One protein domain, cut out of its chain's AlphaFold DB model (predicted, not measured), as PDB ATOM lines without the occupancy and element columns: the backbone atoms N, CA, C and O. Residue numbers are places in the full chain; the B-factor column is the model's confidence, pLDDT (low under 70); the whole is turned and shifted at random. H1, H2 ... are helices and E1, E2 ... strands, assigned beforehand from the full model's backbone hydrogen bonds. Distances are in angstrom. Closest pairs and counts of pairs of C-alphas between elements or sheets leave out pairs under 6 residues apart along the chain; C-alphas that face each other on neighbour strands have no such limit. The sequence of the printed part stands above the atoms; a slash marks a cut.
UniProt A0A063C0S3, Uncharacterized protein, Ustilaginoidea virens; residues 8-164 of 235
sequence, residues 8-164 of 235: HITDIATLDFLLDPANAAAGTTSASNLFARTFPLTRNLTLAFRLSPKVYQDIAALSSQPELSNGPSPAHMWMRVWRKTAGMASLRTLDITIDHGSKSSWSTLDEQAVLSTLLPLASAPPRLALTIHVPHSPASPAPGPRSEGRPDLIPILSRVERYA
ATOM      1  N   HIS A   8     187.836 205.167 185.763       69.50
ATOM      2  CA  HIS A   8     188.529 204.577 184.627       69.50
ATOM      3  C   HIS A   8     189.492 205.605 184.048       69.50
ATOM      4  O   HIS A   8     189.070 206.640 183.534       69.50
ATOM      5  N   ILE A   9     190.788 205.325 184.150       71.88
ATOM      6  CA  ILE A   9     191.832 206.166 183.564       71.88
ATOM      7  C   ILE A   9     192.506 205.376 182.450       71.88
ATOM      8  O   ILE A   9     192.987 204.264 182.683       71.88
ATOM      9  N   THR A  10     192.520 205.965 181.254       80.88
ATOM     10  CA  THR A  10     193.027 205.331 180.029       80.88
ATOM     11  C   THR A  10     194.409 205.806 179.609       80.88
ATOM     12  O   THR A  10     195.067 205.171 178.785       80.88
ATOM     13  N   ASP A  11     194.861 206.930 180.162       83.44
ATOM     14  CA  ASP A  11     196.139 207.538 179.836       83.44
ATOM     15  C   ASP A  11     196.951 207.853 181.095       83.44
ATOM     16  O   ASP A  11     196.437 208.108 182.186       83.44
ATOM     17  N   ILE A  12     198.266 207.820 180.936       89.44
ATOM     18  CA  ILE A  12     199.180 207.921 182.064       89.44
ATOM     19  C   ILE A  12     199.374 209.344 182.578       89.44
ATOM     20  O   ILE A  12     199.689 209.536 183.752       89.44
ATOM     21  N   ALA A  13     199.179 210.336 181.708       88.88
ATOM     22  CA  ALA A  13     199.349 211.737 182.057       88.88
ATOM     23  C   ALA A  13     198.230 212.184 183.005       88.88
ATOM     24  O   ALA A  13     198.506 212.836 184.009       88.88
ATOM     25  N   THR A  14     196.993 211.753 182.748       88.00
ATOM     26  CA  THR A  14     195.843 211.971 183.632       88.00
ATOM     27  C   THR A  14     196.075 211.348 185.003       88.00
ATOM     28  O   THR A  14     195.850 212.008 186.018       88.00
ATOM     29  N   LEU A  15     196.576 210.108 185.067       89.31
ATOM     30  CA  LEU A  15     196.879 209.474 186.352       89.31
ATOM     31  C   LEU A  15     197.980 210.226 187.113       89.31
ATOM     32  O   LEU A  15     197.833 210.484 188.306       89.31
ATOM     33  N   ASP A  16     199.070 210.607 186.442       89.88
ATOM     34  CA  ASP A  16     200.162 211.349 187.081       89.88
ATOM     35  C   ASP A  16     199.714 212.729 187.582       89.88
ATOM     36  O   ASP A  16     200.115 213.123 188.679       89.88
ATOM     37  N   PHE A  17     198.837 213.410 186.833       87.44
ATOM     38  CA  PHE A  17     198.210 214.671 187.233       87.44
ATOM     39  C   PHE A  17     197.349 214.505 188.492       87.44
ATOM     40  O   PHE A  17     197.493 215.280 189.438       87.44
ATOM     41  N   LEU A  18     196.480 213.489 188.529       87.38
ATOM     42  CA  LEU A  18     195.578 213.230 189.659       87.38
ATOM     43  C   LEU A  18     196.317 212.795 190.929       87.38
ATOM     44  O   LEU A  18     195.831 213.023 192.036       87.38
ATOM     45  N   LEU A  19     197.485 212.174 190.773       87.75
ATOM     46  CA  LEU A  19     198.340 211.747 191.877       87.75
ATOM     47  C   LEU A  19     199.316 212.836 192.355       87.75
ATOM     48  O   LEU A  19     200.051 212.604 193.315       87.75
ATOM     49  N   ASP A  20     199.393 213.992 191.691       86.00
ATOM     50  CA  ASP A  20     200.288 215.073 192.099       86.00
ATOM     51  C   ASP A  20     199.632 215.977 193.167       86.00
ATOM     52  O   ASP A  20     198.642 216.663 192.882       86.00
ATOM     53  N   PRO A  21     200.178 216.034 194.397       76.81
ATOM     54  CA  PRO A  21     199.623 216.863 195.464       76.81
ATOM     55  C   PRO A  21     199.661 218.367 195.150       76.81
ATOM     56  O   PRO A  21     198.838 219.112 195.689       76.81
ATOM     57  N   ALA A  22     200.557 218.831 194.270       79.88
ATOM     58  CA  ALA A  22     200.600 220.235 193.860       79.88
ATOM     59  C   ALA A  22     199.319 220.649 193.113       79.88
ATOM     60  O   ALA A  22     198.830 221.765 193.295       79.88
ATOM     61  N   ASN A  23     198.719 219.727 192.353       73.44
ATOM     62  CA  ASN A  23     197.480 219.976 191.613       73.44
ATOM     63  C   ASN A  23     196.263 220.068 192.544       73.44
ATOM     64  O   ASN A  23     195.326 220.817 192.275       73.44
ATOM     65  N   ALA A  24     196.289 219.371 193.684       66.62
ATOM     66  CA  ALA A  24     195.254 219.486 194.709       66.62
ATOM     67  C   ALA A  24     195.322 220.827 195.475       66.62
ATOM     68  O   ALA A  24     194.293 221.333 195.937       66.62
ATOM     69  N   ALA A  25     196.515 221.419 195.603       62.53
ATOM     70  CA  ALA A  25     196.754 222.648 196.362       62.53
ATOM     71  C   ALA A  25     196.315 223.935 195.636       62.53
ATOM     72  O   ALA A  25     196.097 224.957 196.290       62.53
ATOM     73  N   ALA A  26     196.123 223.898 194.312       62.53
ATOM     74  CA  ALA A  26     195.623 225.037 193.547       62.53
ATOM     75  C   ALA A  26     194.202 225.410 194.016       62.53
ATOM     76  O   ALA A  26     193.251 224.645 193.868       62.53
ATOM     77  N   GLY A  27     194.049 226.580 194.643       54.97
ATOM     78  CA  GLY A  27     192.829 227.045 195.321       54.97
ATOM     79  C   GLY A  27     191.627 227.375 194.425       54.97
ATOM     80  O   GLY A  27     190.775 228.157 194.837       54.97
ATOM     81  N   THR A  28     191.541 226.826 193.212       58.41
ATOM     82  CA  THR A  28     190.424 227.061 192.287       58.41
ATOM     83  C   THR A  28     189.371 225.949 192.381       58.41
ATOM     84  O   THR A  28     189.690 224.777 192.564       58.41
ATOM     85  N   THR A  29     188.090 226.304 192.262       61.09
ATOM     86  CA  THR A  29     186.918 225.407 192.387       61.09
ATOM     87  C   THR A  29     186.615 224.598 191.119       61.09
ATOM     88  O   THR A  29     185.507 224.092 190.952       61.09
ATOM     89  N   SER A  30     187.584 224.468 190.208       73.00
ATOM     90  CA  SER A  30     187.412 223.676 188.986       73.00
ATOM     91  C   SER A  30     187.153 222.206 189.322       73.00
ATOM     92  O   SER A  30     187.757 221.661 190.252       73.00
ATOM     93  N   ALA A  31     186.305 221.542 188.531       74.38
ATOM     94  CA  ALA A  31     186.036 220.110 188.652       74.38
ATOM     95  C   ALA A  31     187.337 219.287 188.685       74.38
ATOM     96  O   ALA A  31     187.468 218.377 189.499       74.38
ATOM     97  N   SER A  32     188.343 219.668 187.890       71.56
ATOM     98  CA  SER A  32     189.665 219.026 187.862       71.56
ATOM     99  C   SER A  32     190.378 219.044 189.219       71.56
ATOM    100  O   SER A  32     191.008 218.060 189.597       71.56
ATOM    101  N   ASN A  33     190.238 220.126 189.990       74.69
ATOM    102  CA  ASN A  33     190.858 220.242 191.311       74.69
ATOM    103  C   ASN A  33     190.069 219.491 192.377       74.69
ATOM    104  O   ASN A  33     190.662 218.962 193.317       74.69
ATOM    105  N   LEU A  34     188.741 219.426 192.236       76.81
ATOM    106  CA  LEU A  34     187.920 218.562 193.080       76.81
ATOM    107  C   LEU A  34     188.358 217.108 192.901       76.81
ATOM    108  O   LEU A  34     188.653 216.457 193.900       76.81
ATOM    109  N   PHE A  35     188.524 216.649 191.655       78.94
ATOM    110  CA  PHE A  35     189.056 215.317 191.371       78.94
ATOM    111  C   PHE A  35     190.455 215.118 191.953       78.94
ATOM    112  O   PHE A  35     190.646 214.155 192.684       78.94
ATOM    113  N   ALA A  36     191.404 216.035 191.733       80.56
ATOM    114  CA  ALA A  36     192.756 215.921 192.295       80.56
ATOM    115  C   ALA A  36     192.768 215.852 193.839       80.56
ATOM    116  O   ALA A  36     193.594 215.162 194.428       80.56
ATOM    117  N   ARG A  37     191.823 216.521 194.517       80.19
ATOM    118  CA  ARG A  37     191.678 216.473 195.984       80.19
ATOM    119  C   ARG A  37     191.025 215.188 196.482       80.19
ATOM    120  O   ARG A  37     191.409 214.677 197.531       80.19
ATOM    121  N   THR A  38     190.021 214.680 195.770       82.50
ATOM    122  CA  THR A  38     189.287 213.477 196.184       82.50
ATOM    123  C   THR A  38     189.967 212.189 195.737       82.50
ATOM    124  O   THR A  38     189.781 211.161 196.381       82.50
ATOM    125  N   PHE A  39     190.771 212.225 194.671       86.19
ATOM    126  CA  PHE A  39     191.405 211.045 194.083       86.19
ATOM    127  C   PHE A  39     192.270 210.261 195.087       86.19
ATOM    128  O   PHE A  39     192.061 209.050 195.196       86.19
ATOM    129  N   PRO A  40     193.127 210.890 195.922       85.19
ATOM    130  CA  PRO A  40     193.895 210.182 196.956       85.19
ATOM    131  C   PRO A  40     193.039 209.490 198.035       85.19
ATOM    132  O   PRO A  40     193.533 208.631 198.767       85.19
ATOM    133  N   LEU A  41     191.758 209.860 198.157       84.75
ATOM    134  CA  LEU A  41     190.802 209.271 199.103       84.75
ATOM    135  C   LEU A  41     190.053 208.062 198.517       84.75
ATOM    136  O   LEU A  41     189.270 207.421 199.226       84.75
ATOM    137  N   THR A  42     190.288 207.742 197.243       86.81
ATOM    138  CA  THR A  42     189.645 206.630 196.538       86.81
ATOM    139  C   THR A  42     189.989 205.298 197.196       86.81
ATOM    140  O   THR A  42     191.142 205.030 197.535       86.81
ATOM    141  N   ARG A  43     188.968 204.453 197.377       87.94
ATOM    142  CA  ARG A  43     189.124 203.106 197.945       87.94
ATOM    143  C   ARG A  43     189.291 202.030 196.879       87.94
ATOM    144  O   ARG A  43     190.058 201.103 197.108       87.94
ATOM    145  N   ASN A  44     188.614 202.170 195.743       88.31
ATOM    146  CA  ASN A  44     188.613 201.186 194.665       88.31
ATOM    147  C   ASN A  44     188.997 201.889 193.368       88.31
ATOM    148  O   ASN A  44     188.348 202.862 193.003       88.31
ATOM    149  N   LEU A  45     190.041 201.430 192.694       88.62
ATOM    150  CA  LEU A  45     190.541 202.069 191.483       88.62
ATOM    151  C   LEU A  45     190.691 201.032 190.374       88.62
ATOM    152  O   LEU A  45     191.315 199.997 190.586       88.62
ATOM    153  N   THR A  46     190.155 201.337 189.194       90.00
ATOM    154  CA  THR A  46     190.263 200.482 188.010       90.00
ATOM    155  C   THR A  46     190.989 201.246 186.914       90.00
ATOM    156  O   THR A  46     190.478 202.219 186.371       90.00
ATOM    157  N   LEU A  47     192.195 200.816 186.574       90.12
ATOM    158  CA  LEU A  47     193.031 201.452 185.564       90.12
ATOM    159  C   LEU A  47     193.075 200.574 184.319       90.12
ATOM    160  O   LEU A  47     193.263 199.369 184.437       90.12
ATOM    161  N   ALA A  48     192.929 201.161 183.134       90.44
ATOM    162  CA  ALA A  48     192.960 200.416 181.879       90.44
ATOM    163  C   ALA A  48     193.888 201.108 180.884       90.44
ATOM    164  O   ALA A  48     193.519 202.087 180.249       90.44
ATOM    165  N   PHE A  49     195.105 200.602 180.733       89.75
ATOM    166  CA  PHE A  49     196.109 201.193 179.860       89.75
ATOM    167  C   PHE A  49     196.108 200.506 178.504       89.75
ATOM    168  O   PHE A  49     196.355 199.308 178.428       89.75
ATOM    169  N   ARG A  50     195.885 201.285 177.440       88.69
ATOM    170  CA  ARG A  50     196.050 200.850 176.046       88.69
ATOM    171  C   ARG A  50     197.079 201.728 175.340       88.69
ATOM    172  O   ARG A  50     196.755 202.502 174.440       88.69
ATOM    173  N   LEU A  51     198.324 201.669 175.809       88.69
ATOM    174  CA  LEU A  51     199.395 202.544 175.321       88.69
ATOM    175  C   LEU A  51     199.950 202.040 173.979       88.69
ATOM    176  O   LEU A  51     199.695 200.915 173.548       88.69
ATOM    177  N   SER A  52     200.710 202.875 173.273       89.94
ATOM    178  CA  SER A  52     201.410 202.402 172.070       89.94
ATOM    179  C   SER A  52     202.504 201.383 172.444       89.94
ATOM    180  O   SER A  52     203.121 201.544 173.500       89.94
ATOM    181  N   PRO A  53     202.821 200.389 171.588       89.50
ATOM    182  CA  PRO A  53     203.900 199.430 171.856       89.50
ATOM    183  C   PRO A  53     205.244 200.092 172.172       89.50
ATOM    184  O   PRO A  53     205.966 199.636 173.052       89.50
ATOM    185  N   LYS A  54     205.540 201.220 171.512       91.12
ATOM    186  CA  LYS A  54     206.753 202.006 171.750       91.12
ATOM    187  C   LYS A  54     206.887 202.438 173.212       91.12
ATOM    188  O   LYS A  54     207.969 202.352 173.770       91.12
ATOM    189  N   VAL A  55     205.789 202.835 173.861       91.38
ATOM    190  CA  VAL A  55     205.825 203.239 175.276       91.38
ATOM    191  C   VAL A  55     206.215 202.062 176.173       91.38
ATOM    192  O   VAL A  55     207.006 202.246 177.091       91.38
ATOM    193  N   TYR A  56     205.723 200.852 175.895       92.06
ATOM    194  CA  TYR A  56     206.119 199.654 176.644       92.06
ATOM    195  C   TYR A  56     207.576 199.256 176.396       92.06
ATOM    196  O   TYR A  56     208.268 198.865 177.334       92.06
ATOM    197  N   GLN A  57     208.065 199.410 175.166       91.38
ATOM    198  CA  GLN A  57     209.482 199.212 174.840       91.38
ATOM    199  C   GLN A  57     210.370 200.219 175.584       91.38
ATOM    200  O   GLN A  57     211.368 199.828 176.186       91.38
ATOM    201  N   ASP A  58     209.965 201.490 175.622       91.06
ATOM    202  CA  ASP A  58     210.665 202.541 176.363       91.06
ATOM    203  C   ASP A  58     210.661 202.252 177.880       91.06
ATOM    204  O   ASP A  58     211.673 202.453 178.550       91.06
ATOM    205  N   ILE A  59     209.556 201.728 178.431       90.75
ATOM    206  CA  ILE A  59     209.469 201.268 179.832       90.75
ATOM    207  C   ILE A  59     210.453 200.120 180.093       90.75
ATOM    208  O   ILE A  59     211.152 200.128 181.112       90.75
ATOM    209  N   ALA A  60     210.529 199.140 179.192       88.12
ATOM    210  CA  ALA A  60     211.431 198.001 179.332       88.12
ATOM    211  C   ALA A  60     212.910 198.420 179.268       88.12
ATOM    212  O   ALA A  60     213.724 197.977 180.087       88.12
ATOM    213  N   ALA A  61     213.240 199.336 178.354       87.50
ATOM    214  CA  ALA A  61     214.567 199.928 178.243       87.50
ATOM    215  C   ALA A  61     214.943 200.707 179.515       87.50
ATOM    216  O   ALA A  61     216.004 200.468 180.090       87.50
ATOM    217  N   LEU A  62     214.043 201.566 180.014       85.88
ATOM    218  CA  LEU A  62     214.266 202.351 181.232       85.88
ATOM    219  C   LEU A  62     214.421 201.468 182.478       85.88
ATOM    220  O   LEU A  62     215.221 201.772 183.359       85.88
ATOM    221  N   SER A  63     213.691 200.351 182.542       78.31
ATOM    222  CA  SER A  63     213.805 199.378 183.637       78.31
ATOM    223  C   SER A  63     215.162 198.668 183.651       78.31
ATOM    224  O   SER A  63     215.615 198.237 184.710       78.31
ATOM    225  N   SER A  64     215.815 198.552 182.492       75.44
ATOM    226  CA  SER A  64     217.139 197.936 182.352       75.44
ATOM    227  C   SER A  64     218.279 198.947 182.514       75.44
ATOM    228  O   SER A  64     219.356 198.586 182.984       75.44
ATOM    229  N   GLN A  65     218.059 200.210 182.132       72.88
ATOM    230  CA  GLN A  65     219.057 201.284 182.175       72.88
ATOM    231  C   GLN A  65     218.433 202.607 182.673       72.88
ATOM    232  O   GLN A  65     218.083 203.471 181.864       72.88
ATOM    233  N   PRO A  66     218.321 202.801 184.002       66.69
ATOM    234  CA  PRO A  66     217.668 203.973 184.601       66.69
ATOM    235  C   PRO A  66     218.364 205.313 184.302       66.69
ATOM    236  O   PRO A  66     217.728 206.360 184.346       66.69
ATOM    237  N   GLU A  67     219.663 205.275 183.992       63.53
ATOM    238  CA  GLU A  67     220.550 206.445 183.870       63.53
ATOM    239  C   GLU A  67     220.473 207.167 182.507       63.53
ATOM    240  O   GLU A  67     221.070 208.227 182.331       63.53
ATOM    241  N   LEU A  68     219.780 206.605 181.507       56.06
ATOM    242  CA  LEU A  68     219.892 207.045 180.105       56.06
ATOM    243  C   LEU A  68     218.816 208.024 179.618       56.06
ATOM    244  O   LEU A  68     218.787 208.348 178.430       56.06
ATOM    245  N   SER A  69     217.914 208.497 180.476       54.88
ATOM    246  CA  SER A  69     216.728 209.205 179.990       54.88
ATOM    247  C   SER A  69     216.578 210.611 180.571       54.88
ATOM    248  O   SER A  69     216.298 210.806 181.750       54.88
ATOM    249  N   ASN A  70     216.745 211.611 179.701       52.12
ATOM    250  CA  ASN A  70     216.530 213.024 180.002       52.12
ATOM    251  C   ASN A  70     215.108 213.445 179.583       52.12
ATOM    252  O   ASN A  70     214.791 213.464 178.395       52.12
ATOM    253  N   GLY A  71     214.269 213.834 180.552       63.25
ATOM    254  CA  GLY A  71     212.990 214.531 180.332       63.25
ATOM    255  C   GLY A  71     211.715 213.748 180.707       63.25
ATOM    256  O   GLY A  71     211.747 212.529 180.872       63.25
ATOM    257  N   PRO A  72     210.562 214.434 180.863       70.75
ATOM    258  CA  PRO A  72     209.292 213.800 181.209       70.75
ATOM    259  C   PRO A  72     208.722 213.020 180.014       70.75
ATOM    260  O   PRO A  72     208.033 213.575 179.162       70.75
ATOM    261  N   SER A  73     208.997 211.716 179.956       86.81
ATOM    262  CA  SER A  73     208.394 210.793 178.984       86.81
ATOM    263  C   SER A  73     207.250 209.982 179.616       86.81
ATOM    264  O   SER A  73     207.215 209.827 180.843       86.81
ATOM    265  N   PRO A  74     206.336 209.403 178.813       89.31
ATOM    266  CA  PRO A  74     205.331 208.465 179.315       89.31
ATOM    267  C   PRO A  74     205.937 207.304 180.119       89.31
ATOM    268  O   PRO A  74     205.371 206.903 181.129       89.31
ATOM    269  N   ALA A  75     207.126 206.817 179.742       88.75
ATOM    270  CA  ALA A  75     207.833 205.775 180.488       88.75
ATOM    271  C   ALA A  75     208.271 206.241 181.892       88.75
ATOM    272  O   ALA A  75     208.134 205.505 182.868       88.75
ATOM    273  N   HIS A  76     208.723 207.488 182.040       88.56
ATOM    274  CA  HIS A  76     209.025 208.050 183.362       88.56
ATOM    275  C   HIS A  76     207.779 208.264 184.213       88.56
ATOM    276  O   HIS A  76     207.801 207.996 185.417       88.56
ATOM    277  N   MET A  77     206.694 208.750 183.599       90.56
ATOM    278  CA  MET A  77     205.404 208.861 184.280       90.56
ATOM    279  C   MET A  77     204.977 207.484 184.792       90.56
ATOM    280  O   MET A  77     204.604 207.373 185.955       90.56
ATOM    281  N   TRP A  78     205.167 206.429 183.993       91.75
ATOM    282  CA  TRP A  78     204.850 205.046 184.355       91.75
ATOM    283  C   TRP A  78     205.593 204.590 185.603       91.75
ATOM    284  O   TRP A  78     204.977 204.142 186.562       91.75
ATOM    285  N   MET A  79     206.900 204.820 185.671       88.00
ATOM    286  CA  MET A  79     207.682 204.487 186.867       88.00
ATOM    287  C   MET A  79     207.266 205.286 188.112       88.00
ATOM    288  O   MET A  79     207.436 204.828 189.248       88.00
ATOM    289  N   ARG A  80     206.779 206.516 187.933       89.00
ATOM    290  CA  ARG A  80     206.416 207.413 189.035       89.00
ATOM    291  C   ARG A  80     205.021 207.129 189.583       89.00
ATOM    292  O   ARG A  80     204.865 207.133 190.807       89.00
ATOM    293  N   VAL A  81     204.033 206.875 188.721       91.38
ATOM    294  CA  VAL A  81     202.636 206.690 189.146       91.38
ATOM    295  C   VAL A  81     202.507 205.540 190.134       91.38
ATOM    296  O   VAL A  81     201.860 205.716 191.155       91.38
ATOM    297  N   TRP A  82     203.212 204.423 189.942       91.00
ATOM    298  CA  TRP A  82     203.092 203.267 190.837       91.00
ATOM    299  C   TRP A  82     203.586 203.530 192.255       91.00
ATOM    300  O   TRP A  82     202.967 203.075 193.215       91.00
ATOM    301  N   ARG A  83     204.637 204.342 192.409       88.62
ATOM    302  CA  ARG A  83     205.102 204.782 193.733       88.62
ATOM    303  C   ARG A  83     204.082 205.697 194.410       88.62
ATOM    304  O   ARG A  83     203.824 205.543 195.599       88.62
ATOM    305  N   LYS A  84     203.487 206.629 193.658       89.56
ATOM    306  CA  LYS A  84     202.440 207.526 194.173       89.56
ATOM    307  C   LYS A  84     201.174 206.742 194.553       89.56
ATOM    308  O   LYS A  84     200.640 206.947 195.639       89.56
ATOM    309  N   THR A  85     200.748 205.795 193.716       90.19
ATOM    310  CA  THR A  85     199.600 204.909 193.963       90.19
ATOM    311  C   THR A  85     199.812 204.036 195.201       90.19
ATOM    312  O   THR A  85     198.910 203.935 196.029       90.19
ATOM    313  N   ALA A  86     201.010 203.472 195.397       88.38
ATOM    314  CA  ALA A  86     201.341 202.701 196.602       88.38
ATOM    315  C   ALA A  86     201.208 203.525 197.902       88.38
ATOM    316  O   ALA A  86     200.910 202.975 198.960       88.38
ATOM    317  N   GLY A  87     201.393 204.849 197.823       88.00
ATOM    318  CA  GLY A  87     201.229 205.780 198.942       88.00
ATOM    319  C   GLY A  87     199.777 206.147 199.278       88.00
ATOM    320  O   GLY A  87     199.539 206.852 200.260       88.00
ATOM    321  N   MET A  88     198.785 205.693 198.503       87.44
ATOM    322  CA  MET A  88     197.375 206.011 198.744       87.44
ATOM    323  C   MET A  88     196.825 205.235 199.952       87.44
ATOM    324  O   MET A  88     196.312 204.127 199.828       87.44
ATOM    325  N   ALA A  89     196.862 205.847 201.139       86.56
ATOM    326  CA  ALA A  89     196.446 205.212 202.400       86.56
ATOM    327  C   ALA A  89     194.977 204.729 202.428       86.56
ATOM    328  O   ALA A  89     194.627 203.802 203.174       86.56
ATOM    329  N   SER A  90     194.110 205.355 201.627       86.88
ATOM    330  CA  SER A  90     192.689 205.004 201.523       86.88
ATOM    331  C   SER A  90     192.416 203.853 200.558       86.88
ATOM    332  O   SER A  90     191.355 203.240 200.673       86.88
ATOM    333  N   LEU A  91     193.355 203.532 199.661       88.56
ATOM    334  CA  LEU A  91     193.173 202.516 198.630       88.56
ATOM    335  C   LEU A  91     193.063 201.120 199.265       88.56
ATOM    336  O   LEU A  91     193.755 200.784 200.232       88.56
ATOM    337  N   ARG A  92     192.114 200.334 198.764       88.31
ATOM    338  CA  ARG A  92     191.757 198.990 199.239       88.31
ATOM    339  C   ARG A  92     191.689 197.996 198.094       88.31
ATOM    340  O   ARG A  92     192.101 196.862 198.296       88.31
ATOM    341  N   THR A  93     191.248 198.426 196.917       89.25
ATOM    342  CA  THR A  93     191.212 197.599 195.709       89.25
ATOM    343  C   THR A  93     191.827 198.359 194.541       89.25
ATOM    344  O   THR A  93     191.527 199.538 194.342       89.25
ATOM    345  N   LEU A  94     192.692 197.688 193.789       90.75
ATOM    346  CA  LEU A  94     193.328 198.195 192.583       90.75
ATOM    347  C   LEU A  94     193.296 197.117 191.502       90.75
ATOM    348  O   LEU A  94     193.985 196.107 191.616       90.75
ATOM    349  N   ASP A  95     192.536 197.370 190.445       91.19
ATOM    350  CA  ASP A  95     192.467 196.512 189.266       91.19
ATOM    351  C   ASP A  95     193.158 197.225 188.101       91.19
ATOM    352  O   ASP A  95     192.798 198.348 187.743       91.19
ATOM    353  N   ILE A  96     194.185 196.605 187.523       91.75
ATOM    354  CA  ILE A  96     195.003 197.194 186.458       91.75
ATOM    355  C   ILE A  96     194.890 196.321 185.221       91.75
ATOM    356  O   ILE A  96     195.391 195.208 185.211       91.75
ATOM    357  N   THR A  97     194.300 196.832 184.150       91.94
ATOM    358  CA  THR A  97     194.356 196.213 182.824       91.94
ATOM    359  C   THR A  97     195.465 196.862 182.012       91.94
ATOM    360  O   THR A  97     195.520 198.087 181.903       91.94
ATOM    361  N   ILE A  98     196.354 196.054 181.443       91.44
ATOM    362  CA  ILE A  98     197.444 196.507 180.578       91.44
ATOM    363  C   ILE A  98     197.260 195.845 179.215       91.44
ATOM    364  O   ILE A  98     197.112 194.633 179.136       91.44
ATOM    365  N   ASP A  99     197.252 196.639 178.152       90.38
ATOM    366  CA  ASP A  99     197.242 196.210 176.754       90.38
ATOM    367  C   ASP A  99     197.977 197.258 175.911       90.38
ATOM    368  O   ASP A  99     198.244 198.372 176.359       90.38
ATOM    369  N   HIS A 100     198.242 196.961 174.647       88.25
ATOM    370  CA  HIS A 100     198.672 197.962 173.688       88.25
ATOM    371  C   HIS A 100     197.688 198.123 172.524       88.25
ATOM    372  O   HIS A 100     196.973 197.203 172.128       88.25
ATOM    373  N   GLY A 101     197.669 199.313 171.921       82.19
ATOM    374  CA  GLY A 101     196.739 199.650 170.828       82.19
ATOM    375  C   GLY A 101     197.049 199.013 169.466       82.19
ATOM    376  O   GLY A 101     196.232 199.097 168.558       82.19
ATOM    377  N   SER A 102     198.226 198.404 169.302       83.56
ATOM    378  CA  SER A 102     198.664 197.798 168.036       83.56
ATOM    379  C   SER A 102     198.057 196.414 167.774       83.56
ATOM    380  O   SER A 102     197.777 195.672 168.719       83.56
ATOM    381  N   LYS A 103     197.980 196.068 166.481       77.88
ATOM    382  CA  LYS A 103     197.682 194.739 165.909       77.88
ATOM    383  C   LYS A 103     198.836 193.732 166.007       77.88
ATOM    384  O   LYS A 103     198.900 192.807 165.214       77.88
ATOM    385  N   SER A 104     199.856 194.039 166.797       79.00
ATOM    386  CA  SER A 104     201.019 193.173 166.997       79.00
ATOM    387  C   SER A 104     200.814 192.296 168.221       79.00
ATOM    388  O   SER A 104     200.057 192.664 169.114       79.00
ATOM    389  N   SER A 105     201.538 191.186 168.302       80.06
ATOM    390  CA  SER A 105     201.339 190.257 169.407       80.06
ATOM    391  C   SER A 105     201.789 190.866 170.728       80.06
ATOM    392  O   SER A 105     202.810 191.563 170.768       80.06
ATOM    393  N   TRP A 106     201.109 190.532 171.829       85.12
ATOM    394  CA  TRP A 106     201.601 190.896 173.166       85.12
ATOM    395  C   TRP A 106     202.969 190.262 173.465       85.12
ATOM    396  O   TRP A 106     203.789 190.853 174.162       85.12
ATOM    397  N   SER A 107     203.267 189.109 172.850       82.44
ATOM    398  CA  SER A 107     204.571 188.435 172.957       82.44
ATOM    399  C   SER A 107     205.748 189.255 172.408       82.44
ATOM    400  O   SER A 107     206.900 188.927 172.677       82.44
ATOM    401  N   THR A 108     205.484 190.332 171.657       84.38
ATOM    402  CA  THR A 108     206.531 191.241 171.157       84.38
ATOM    403  C   THR A 108     207.104 192.171 172.229       84.38
ATOM    404  O   THR A 108     208.091 192.863 171.969       84.38
ATOM    405  N   LEU A 109     206.499 192.218 173.418       86.75
ATOM    406  CA  LEU A 109     206.921 193.067 174.527       86.75
ATOM    407  C   LEU A 109     207.610 192.255 175.631       86.75
ATOM    408  O   LEU A 109     207.226 191.124 175.921       86.75
ATOM    409  N   ASP A 110     208.581 192.869 176.315       88.00
ATOM    410  CA  ASP A 110     209.121 192.335 177.573       88.00
ATOM    411  C   ASP A 110     208.106 192.576 178.707       88.00
ATOM    412  O   ASP A 110     208.171 193.567 179.442       88.00
ATOM    413  N   GLU A 111     207.133 191.668 178.822       87.62
ATOM    414  CA  GLU A 111     206.100 191.693 179.862       87.62
ATOM    415  C   GLU A 111     206.717 191.757 181.263       87.62
ATOM    416  O   GLU A 111     206.241 192.515 182.110       87.62
ATOM    417  N   GLN A 112     207.797 191.012 181.515       85.50
ATOM    418  CA  GLN A 112     208.427 190.981 182.831       85.50
ATOM    419  C   GLN A 112     209.006 192.349 183.193       85.50
ATOM    420  O   GLN A 112     208.840 192.798 184.329       85.50
ATOM    421  N   ALA A 113     209.642 193.046 182.247       86.25
ATOM    422  CA  ALA A 113     210.112 194.404 182.485       86.25
ATOM    423  C   ALA A 113     208.955 195.363 182.774       86.25
ATOM    424  O   ALA A 113     209.033 196.112 183.748       86.25
ATOM    425  N   VAL A 114     207.858 195.295 182.014       89.00
ATOM    426  CA  VAL A 114     206.674 196.136 182.253       89.00
ATOM    427  C   VAL A 114     206.076 195.860 183.635       89.00
ATOM    428  O   VAL A 114     205.865 196.795 184.406       89.00
ATOM    429  N   LEU A 115     205.861 194.595 183.997       88.88
ATOM    430  CA  LEU A 115     205.288 194.220 185.292       88.88
ATOM    431  C   LEU A 115     206.221 194.530 186.471       88.88
ATOM    432  O   LEU A 115     205.741 194.867 187.551       88.88
ATOM    433  N   SER A 116     207.543 194.509 186.278       85.94
ATOM    434  CA  SER A 116     208.508 194.836 187.340       85.94
ATOM    435  C   SER A 116     208.371 196.246 187.898       85.94
ATOM    436  O   SER A 116     208.637 196.500 189.072       85.94
ATOM    437  N   THR A 117     207.872 197.163 187.081       88.06
ATOM    438  CA  THR A 117     207.614 198.542 187.490       88.06
ATOM    439  C   THR A 117     206.484 198.664 188.519       88.06
ATOM    440  O   THR A 117     206.411 199.671 189.224       88.06
ATOM    441  N   LEU A 118     205.630 197.635 188.634       89.81
ATOM    442  CA  LEU A 118     204.499 197.567 189.562       89.81
ATOM    443  C   LEU A 118     204.898 197.080 190.956       89.81
ATOM    444  O   LEU A 118     204.093 197.172 191.879       89.81
ATOM    445  N   LEU A 119     206.135 196.609 191.148       86.44
ATOM    446  CA  LEU A 119     206.624 196.108 192.437       86.44
ATOM    447  C   LEU A 119     206.406 197.050 193.635       86.44
ATOM    448  O   LEU A 119     206.123 196.535 194.716       86.44
ATOM    449  N   PRO A 120     206.456 198.395 193.509       86.88
ATOM    450  CA  PRO A 120     206.104 199.281 194.617       86.88
ATOM    451  C   PRO A 120     204.702 199.032 195.198       86.88
ATOM    452  O   PRO A 120     204.487 199.294 196.378       86.88
ATOM    453  N   LEU A 121     203.763 198.505 194.402       86.94
ATOM    454  CA  LEU A 121     202.414 198.151 194.851       86.94
ATOM    455  C   LEU A 121     202.389 196.887 195.718       86.94
ATOM    456  O   LEU A 121     201.511 196.758 196.563       86.94
ATOM    457  N   ALA A 122     203.347 195.972 195.549       78.69
ATOM    458  CA  ALA A 122     203.449 194.776 196.386       78.69
ATOM    459  C   ALA A 122     203.862 195.118 197.829       78.69
ATOM    460  O   ALA A 122     203.486 194.424 198.769       78.69
ATOM    461  N   SER A 123     204.590 196.224 198.005       72.38
ATOM    462  CA  SER A 123     204.974 196.775 199.311       72.38
ATOM    463  C   SER A 123     203.944 197.762 199.881       72.38
ATOM    464  O   SER A 123     204.214 198.406 200.898       72.38
ATOM    465  N   ALA A 124     202.792 197.933 199.222       69.38
ATOM    466  CA  ALA A 124     201.725 198.819 199.678       69.38
ATOM    467  C   ALA A 124     201.111 198.312 201.005       69.38
ATOM    468  O   ALA A 124     201.355 197.173 201.413       69.38
ATOM    469  N   PRO A 125     200.318 199.139 201.719       64.06
ATOM    470  CA  PRO A 125     199.751 198.765 203.011       64.06
ATOM    471  C   PRO A 125     199.052 197.392 202.963       64.06
ATOM    472  O   PRO A 125     198.411 197.089 201.956       64.06
ATOM    473  N   PRO A 126     199.077 196.595 204.053       63.59
ATOM    474  CA  PRO A 126     198.691 195.170 204.085       63.59
ATOM    475  C   PRO A 126     197.202 194.862 203.805       63.59
ATOM    476  O   PRO A 126     196.709 193.788 204.134       63.59
ATOM    477  N   ARG A 127     196.446 195.811 203.244       70.50
ATOM    478  CA  ARG A 127     195.016 195.716 202.926       70.50
ATOM    479  C   ARG A 127     194.688 196.083 201.472       70.50
ATOM    480  O   ARG A 127     193.513 196.293 201.185       70.50
ATOM    481  N   LEU A 128     195.685 196.225 200.592       84.56
ATOM    482  CA  LEU A 128     195.449 196.464 199.167       84.56
ATOM    483  C   LEU A 128     195.251 195.131 198.435       84.56
ATOM    484  O   LEU A 128     196.181 194.340 198.319       84.56
ATOM    485  N   ALA A 129     194.046 194.898 197.925       87.38
ATOM    486  CA  ALA A 129     193.777 193.864 196.936       87.38
ATOM    487  C   ALA A 129     194.213 194.377 195.557       87.38
ATOM    488  O   ALA A 129     193.677 195.376 195.079       87.38
ATOM    489  N   LEU A 130     195.195 193.714 194.947       88.56
ATOM    490  CA  LEU A 130     195.744 194.056 193.637       88.56
ATOM    491  C   LEU A 130     195.421 192.946 192.637       88.56
ATOM    492  O   LEU A 130     195.831 191.807 192.856       88.56
ATOM    493  N   THR A 131     194.763 193.297 191.534       90.00
ATOM    494  CA  THR A 131     194.560 192.420 190.375       90.00
ATOM    495  C   THR A 131     195.203 193.061 189.153       90.00
ATOM    496  O   THR A 131     195.003 194.246 188.887       90.00
ATOM    497  N   ILE A 132     195.988 192.297 188.400       91.19
ATOM    498  CA  ILE A 132     196.611 192.765 187.161       91.19
ATOM    499  C   ILE A 132     196.123 191.889 186.017       91.19
ATOM    500  O   ILE A 132     196.377 190.691 186.006       91.19
ATOM    501  N   HIS A 133     195.461 192.490 185.041       91.19
ATOM    502  CA  HIS A 133     194.992 191.839 183.832       91.19
ATOM    503  C   HIS A 133     195.966 192.120 182.690       91.19
ATOM    504  O   HIS A 133     196.181 193.276 182.313       91.19
ATOM    505  N   VAL A 134     196.529 191.062 182.113       90.31
ATOM    506  CA  VAL A 134     197.386 191.132 180.920       90.31
ATOM    507  C   VAL A 134     196.888 190.177 179.839       90.31
ATOM    508  O   VAL A 134     196.238 189.175 180.141       90.31
ATOM    509  N   PRO A 135     197.188 190.440 178.564       88.31
ATOM    510  CA  PRO A 135     196.951 189.486 177.506       88.31
ATOM    511  C   PRO A 135     197.557 188.107 177.759       88.31
ATOM    512  O   PRO A 135     198.598 187.945 178.407       88.31
ATOM    513  N   HIS A 136     196.941 187.098 177.152       80.69
ATOM    514  CA  HIS A 136     197.636 185.847 176.889       80.69
ATOM    515  C   HIS A 136     198.822 186.113 175.964       80.69
ATOM    516  O   HIS A 136     198.668 186.670 174.880       80.69
ATOM    517  N   SER A 137     200.001 185.684 176.404       69.19
ATOM    518  CA  SER A 137     201.154 185.527 175.530       69.19
ATOM    519  C   SER A 137     201.140 184.074 175.050       69.19
ATOM    520  O   SER A 137     201.238 183.183 175.903       69.19
ATOM    521  N   PRO A 138     200.948 183.788 173.747       56.22
ATOM    522  CA  PRO A 138     201.156 182.440 173.236       56.22
ATOM    523  C   PRO A 138     202.614 182.106 173.531       56.22
ATOM    524  O   PRO A 138     203.497 182.836 173.090       56.22
ATOM    525  N   ALA A 139     202.820 181.105 174.386       52.53
ATOM    526  CA  ALA A 139     204.073 180.781 175.058       52.53
ATOM    527  C   ALA A 139     205.326 181.301 174.332       52.53
ATOM    528  O   ALA A 139     205.590 180.941 173.183       52.53
ATOM    529  N   SER A 140     206.121 182.113 175.039       42.09
ATOM    530  CA  SER A 140     207.512 182.353 174.654       42.09
ATOM    531  C   SER A 140     208.135 181.007 174.266       42.09
ATOM    532  O   SER A 140     207.915 180.033 175.001       42.09
ATOM    533  N   PRO A 141     208.911 180.914 173.166       34.62
ATOM    534  CA  PRO A 141     209.695 179.715 172.914       34.62
ATOM    535  C   PRO A 141     210.459 179.383 174.196       34.62
ATOM    536  O   PRO A 141     210.873 180.299 174.919       34.62
ATOM    537  N   ALA A 142     210.521 178.079 174.489       33.41
ATOM    538  CA  ALA A 142     211.141 177.460 175.657       33.41
ATOM    539  C   ALA A 142     212.287 178.304 176.220       33.41
ATOM    540  O   ALA A 142     213.057 178.837 175.420       33.41
ATOM    541  N   PRO A 143     212.425 178.411 177.556       36.72
ATOM    542  CA  PRO A 143     213.352 179.342 178.177       36.72
ATOM    543  C   PRO A 143     214.729 179.196 177.527       36.72
ATOM    544  O   PRO A 143     215.462 178.245 177.802       36.72
ATOM    545  N   GLY A 144     215.087 180.166 176.678       38.09
ATOM    546  CA  GLY A 144     216.485 180.510 176.480       38.09
ATOM    547  C   GLY A 144     217.083 180.706 177.870       38.09
ATOM    548  O   GLY A 144     216.324 181.059 178.783       38.09
ATOM    549  N   PRO A 145     218.379 180.389 178.055       36.00
ATOM    550  CA  PRO A 145     218.996 180.236 179.369       36.00
ATOM    551  C   PRO A 145     218.477 181.347 180.260       36.00
ATOM    552  O   PRO A 145     218.684 182.521 179.943       36.00
ATOM    553  N   ARG A 146     217.670 180.946 181.260       43.94
ATOM    554  CA  ARG A 146     217.064 181.836 182.254       43.94
ATOM    555  C   ARG A 146     218.089 182.922 182.501       43.94
ATOM    556  O   ARG A 146     219.210 182.557 182.833       43.94
ATOM    557  N   SER A 147     217.770 184.197 182.271       41.66
ATOM    558  CA  SER A 147     218.683 185.260 182.683       41.66
ATOM    559  C   SER A 147     218.904 185.066 184.178       41.66
ATOM    560  O   SER A 147     218.023 185.368 184.987       41.66
ATOM    561  N   GLU A 148     220.019 184.423 184.517       34.91
ATOM    562  CA  GLU A 148     220.390 184.022 185.859       34.91
ATOM    563  C   GLU A 148     220.482 185.318 186.659       34.91
ATOM    564  O   GLU A 148     221.415 186.097 186.490       34.91
ATOM    565  N   GLY A 149     219.441 185.619 187.437       42.34
ATOM    566  CA  GLY A 149     219.383 186.836 188.246       42.34
ATOM    567  C   GLY A 149     218.090 187.646 188.186       42.34
ATOM    568  O   GLY A 149     217.948 188.537 189.019       42.34
ATOM    569  N   ARG A 150     217.127 187.371 187.288       49.09
ATOM    570  CA  ARG A 150     215.831 188.084 187.322       49.09
ATOM    571  C   ARG A 150     214.799 187.278 188.126       49.09
ATOM    572  O   ARG A 150     214.368 186.231 187.642       49.09
ATOM    573  N   PRO A 151     214.423 187.705 189.348       52.69
ATOM    574  CA  PRO A 151     213.431 186.989 190.141       52.69
ATOM    575  C   PRO A 151     212.101 186.930 189.386       52.69
ATOM    576  O   PRO A 151     211.724 187.880 188.696       52.69
ATOM    577  N   ASP A 152     211.402 185.805 189.514       57.16
ATOM    578  CA  ASP A 152     210.027 185.702 189.042       57.16
ATOM    579  C   ASP A 152     209.180 186.688 189.855       57.16
ATOM    580  O   ASP A 152     209.175 186.664 191.088       57.16
ATOM    581  N   LEU A 153     208.541 187.622 189.158       61.34
ATOM    582  CA  LEU A 153     207.788 188.718 189.768       61.34
ATOM    583  C   LEU A 153     206.314 188.351 189.938       61.34
ATOM    584  O   LEU A 153     205.605 189.010 190.695       61.34
ATOM    585  N   ILE A 154     205.867 187.281 189.273       56.84
ATOM    586  CA  ILE A 154     204.495 186.783 189.345       56.84
ATOM    587  C   ILE A 154     204.136 186.328 190.772       56.84
ATOM    588  O   ILE A 154     203.064 186.698 191.238       56.84
ATOM    589  N   PRO A 155     205.011 185.646 191.542       54.31
ATOM    590  CA  PRO A 155     204.738 185.345 192.950       54.31
ATOM    591  C   PRO A 155     204.617 186.590 193.840       54.31
ATOM    592  O   PRO A 155     203.951 186.548 194.870       54.31
ATOM    593  N   ILE A 156     205.276 187.694 193.462       60.41
ATOM    594  CA  ILE A 156     205.263 188.955 194.220       60.41
ATOM    595  C   ILE A 156     203.974 189.738 193.927       60.41
ATOM    596  O   ILE A 156     203.398 190.371 194.812       60.41
ATOM    597  N   LEU A 157     203.489 189.666 192.688       66.00
ATOM    598  CA  LEU A 157     202.232 190.259 192.253       66.00
ATOM    599  C   LEU A 157     201.103 189.239 192.438       66.00
ATOM    600  O   LEU A 157     200.741 188.517 191.520       66.00
ATOM    601  N   SER A 158     200.548 189.212 193.653       59.28
ATOM    602  CA  SER A 158     199.613 188.194 194.175       59.28
ATOM    603  C   SER A 158     198.437 187.746 193.284       59.28
ATOM    604  O   SER A 158     197.848 186.704 193.573       59.28
ATOM    605  N   ARG A 159     198.080 188.475 192.215       78.62
ATOM    606  CA  ARG A 159     197.006 188.082 191.295       78.62
ATOM    607  C   ARG A 159     197.186 188.678 189.892       78.62
ATOM    608  O   ARG A 159     196.707 189.774 189.603       78.62
ATOM    609  N   VAL A 160     197.870 187.943 189.015       85.38
ATOM    610  CA  VAL A 160     197.912 188.229 187.571       85.38
ATOM    611  C   VAL A 160     196.876 187.354 186.864       85.38
ATOM    612  O   VAL A 160     196.989 186.130 186.862       85.38
ATOM    613  N   GLU A 161     195.866 187.977 186.267       88.88
ATOM    614  CA  GLU A 161     194.830 187.325 185.468       88.88
ATOM    615  C   GLU A 161     195.108 187.542 183.979       88.88
ATOM    616  O   GLU A 161     195.570 188.608 183.562       88.88
ATOM    617  N   ARG A 162     194.835 186.526 183.156       86.19
ATOM    618  CA  ARG A 162     195.071 186.606 181.713       86.19
ATOM    619  C   ARG A 162     193.770 186.622 180.931       86.19
ATOM    620  O   ARG A 162     192.856 185.865 181.240       86.19
ATOM    621  N   TYR A 163     193.703 187.450 179.893       82.88
ATOM    622  CA  TYR A 163     192.529 187.561 179.021       82.88
ATOM    623  C   TYR A 163     192.901 187.436 177.541       82.88
ATOM    624  O   TYR A 163     194.070 187.547 177.161       82.88
ATOM    625  N   ALA A 164     191.921 187.122 176.695       79.31
ATOM    626  CA  ALA A 164     192.112 187.061 175.249       79.31
ATOM    627  C   ALA A 164     192.000 188.470 174.649       79.31
ATOM    628  O   ALA A 164     191.019 189.169 174.894       79.31
TER     629      ALA A 164
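What this domain is: This is residues 8 to 164 of the 235 residues of an uncharacterized protein of Ustilaginoidea virens (UniProt A0A063C0S3). A twisted wall of four parallel strands has helices H4, H5, H6 and H7 over one face, while its other face is bare. H1, H2 and H3 lie beyond the E1 edge, H2 and H3 farthest out at one end of the long axis, and at the other end the loop of residues 141 to 149 sticks out. The printed part has 157 residues, with seven named helices and four named strands in the order H1 H2 H3 E1 H4 H5 E2 H6 H7 E3 E4; the sheet order is E1 E2 E3 E4, the class mixed. It is compact, with a radius of gyration of the C-alphas of 16.4 A, and elongated, spanning 56 by 35 by 30 A.

How they stand to each other: In the sheet, E1, residues 44 to 51, is parallel to E2, residues 93 to 100, at 9 degrees, with N 47 and O 95 at 2.8 A. E3, residues 129 to 135, is parallel to E2 at 14 degrees, with N 133 and O 96 at 2.7 A. E4, residues 160 to 163, is parallel to E3 at 37 degrees, with N 161 and O 132 at 2.8 A. Residues 8 to 9 pair, parallel, with residues 46 to 47 of E1. The hub is H5, residues 74 to 86, not on the sheet. With residues 74 to 79 alone it touches H4, residues 53 to 64, closest at the C-alphas of Ala 75 and Ile 59, 4.8 A. H6, residues 111 to 116, touches H4, closest at the C-alphas of Ala 113 and Ala 60, 5.0 A, at a steep tilt of 52 degrees. H7, residues 119 to 122, touches H5, closest at the C-alphas of Leu 121 and Ala 86, 5.0 A. H4 and H6 only graze the sheet. E1, H4 H5, E2 and E2, H6 H7, E3 are strand-helix-strand units, parallel neighbour strands joined through helices, with right-handed crossovers. H1, residues 12 to 18, touches H5 at a steep tilt of 42 degrees, closest at the C-alphas of Asp 16 and Val 81, 5.7 A. H3, residues 31 to 41, is about perpendicular to H1, at 86 degrees, and touches it, closest at the C-alphas of Ala 36 and Leu 18, 4.7 A. H2, residues 21 to 25, touches H3, closest at the C-alphas of Ala 24 and Arg 37, 4.8 A. Every O i to N i+4 pair is within hydrogen-bond range in H1, H2, H4 and H6, against 5 of 7 in H3 and 7 of 9 in H5; H7 is too short for one.

Where its parts are: E1 begins at C-alpha 44 (188.613, 201.186, 194.665) and is 22.2 A long; E2 is 23.3 A, E3 20.2 A. H5 is 18.7 A, H4 17.0 A, and H3 15.8 A. E4 ends at C-alpha 163 (192.529, 187.561, 179.021).

The domain as a whole: The two farthest C-alphas, Thr 29 and Pro 145, are 56.9 A apart. The printed part has no cut. The link from E3 to E4, 24 residues, is long. Mean pLDDT of the printed part is 78.1; residues 137 to 158 are among those under 70.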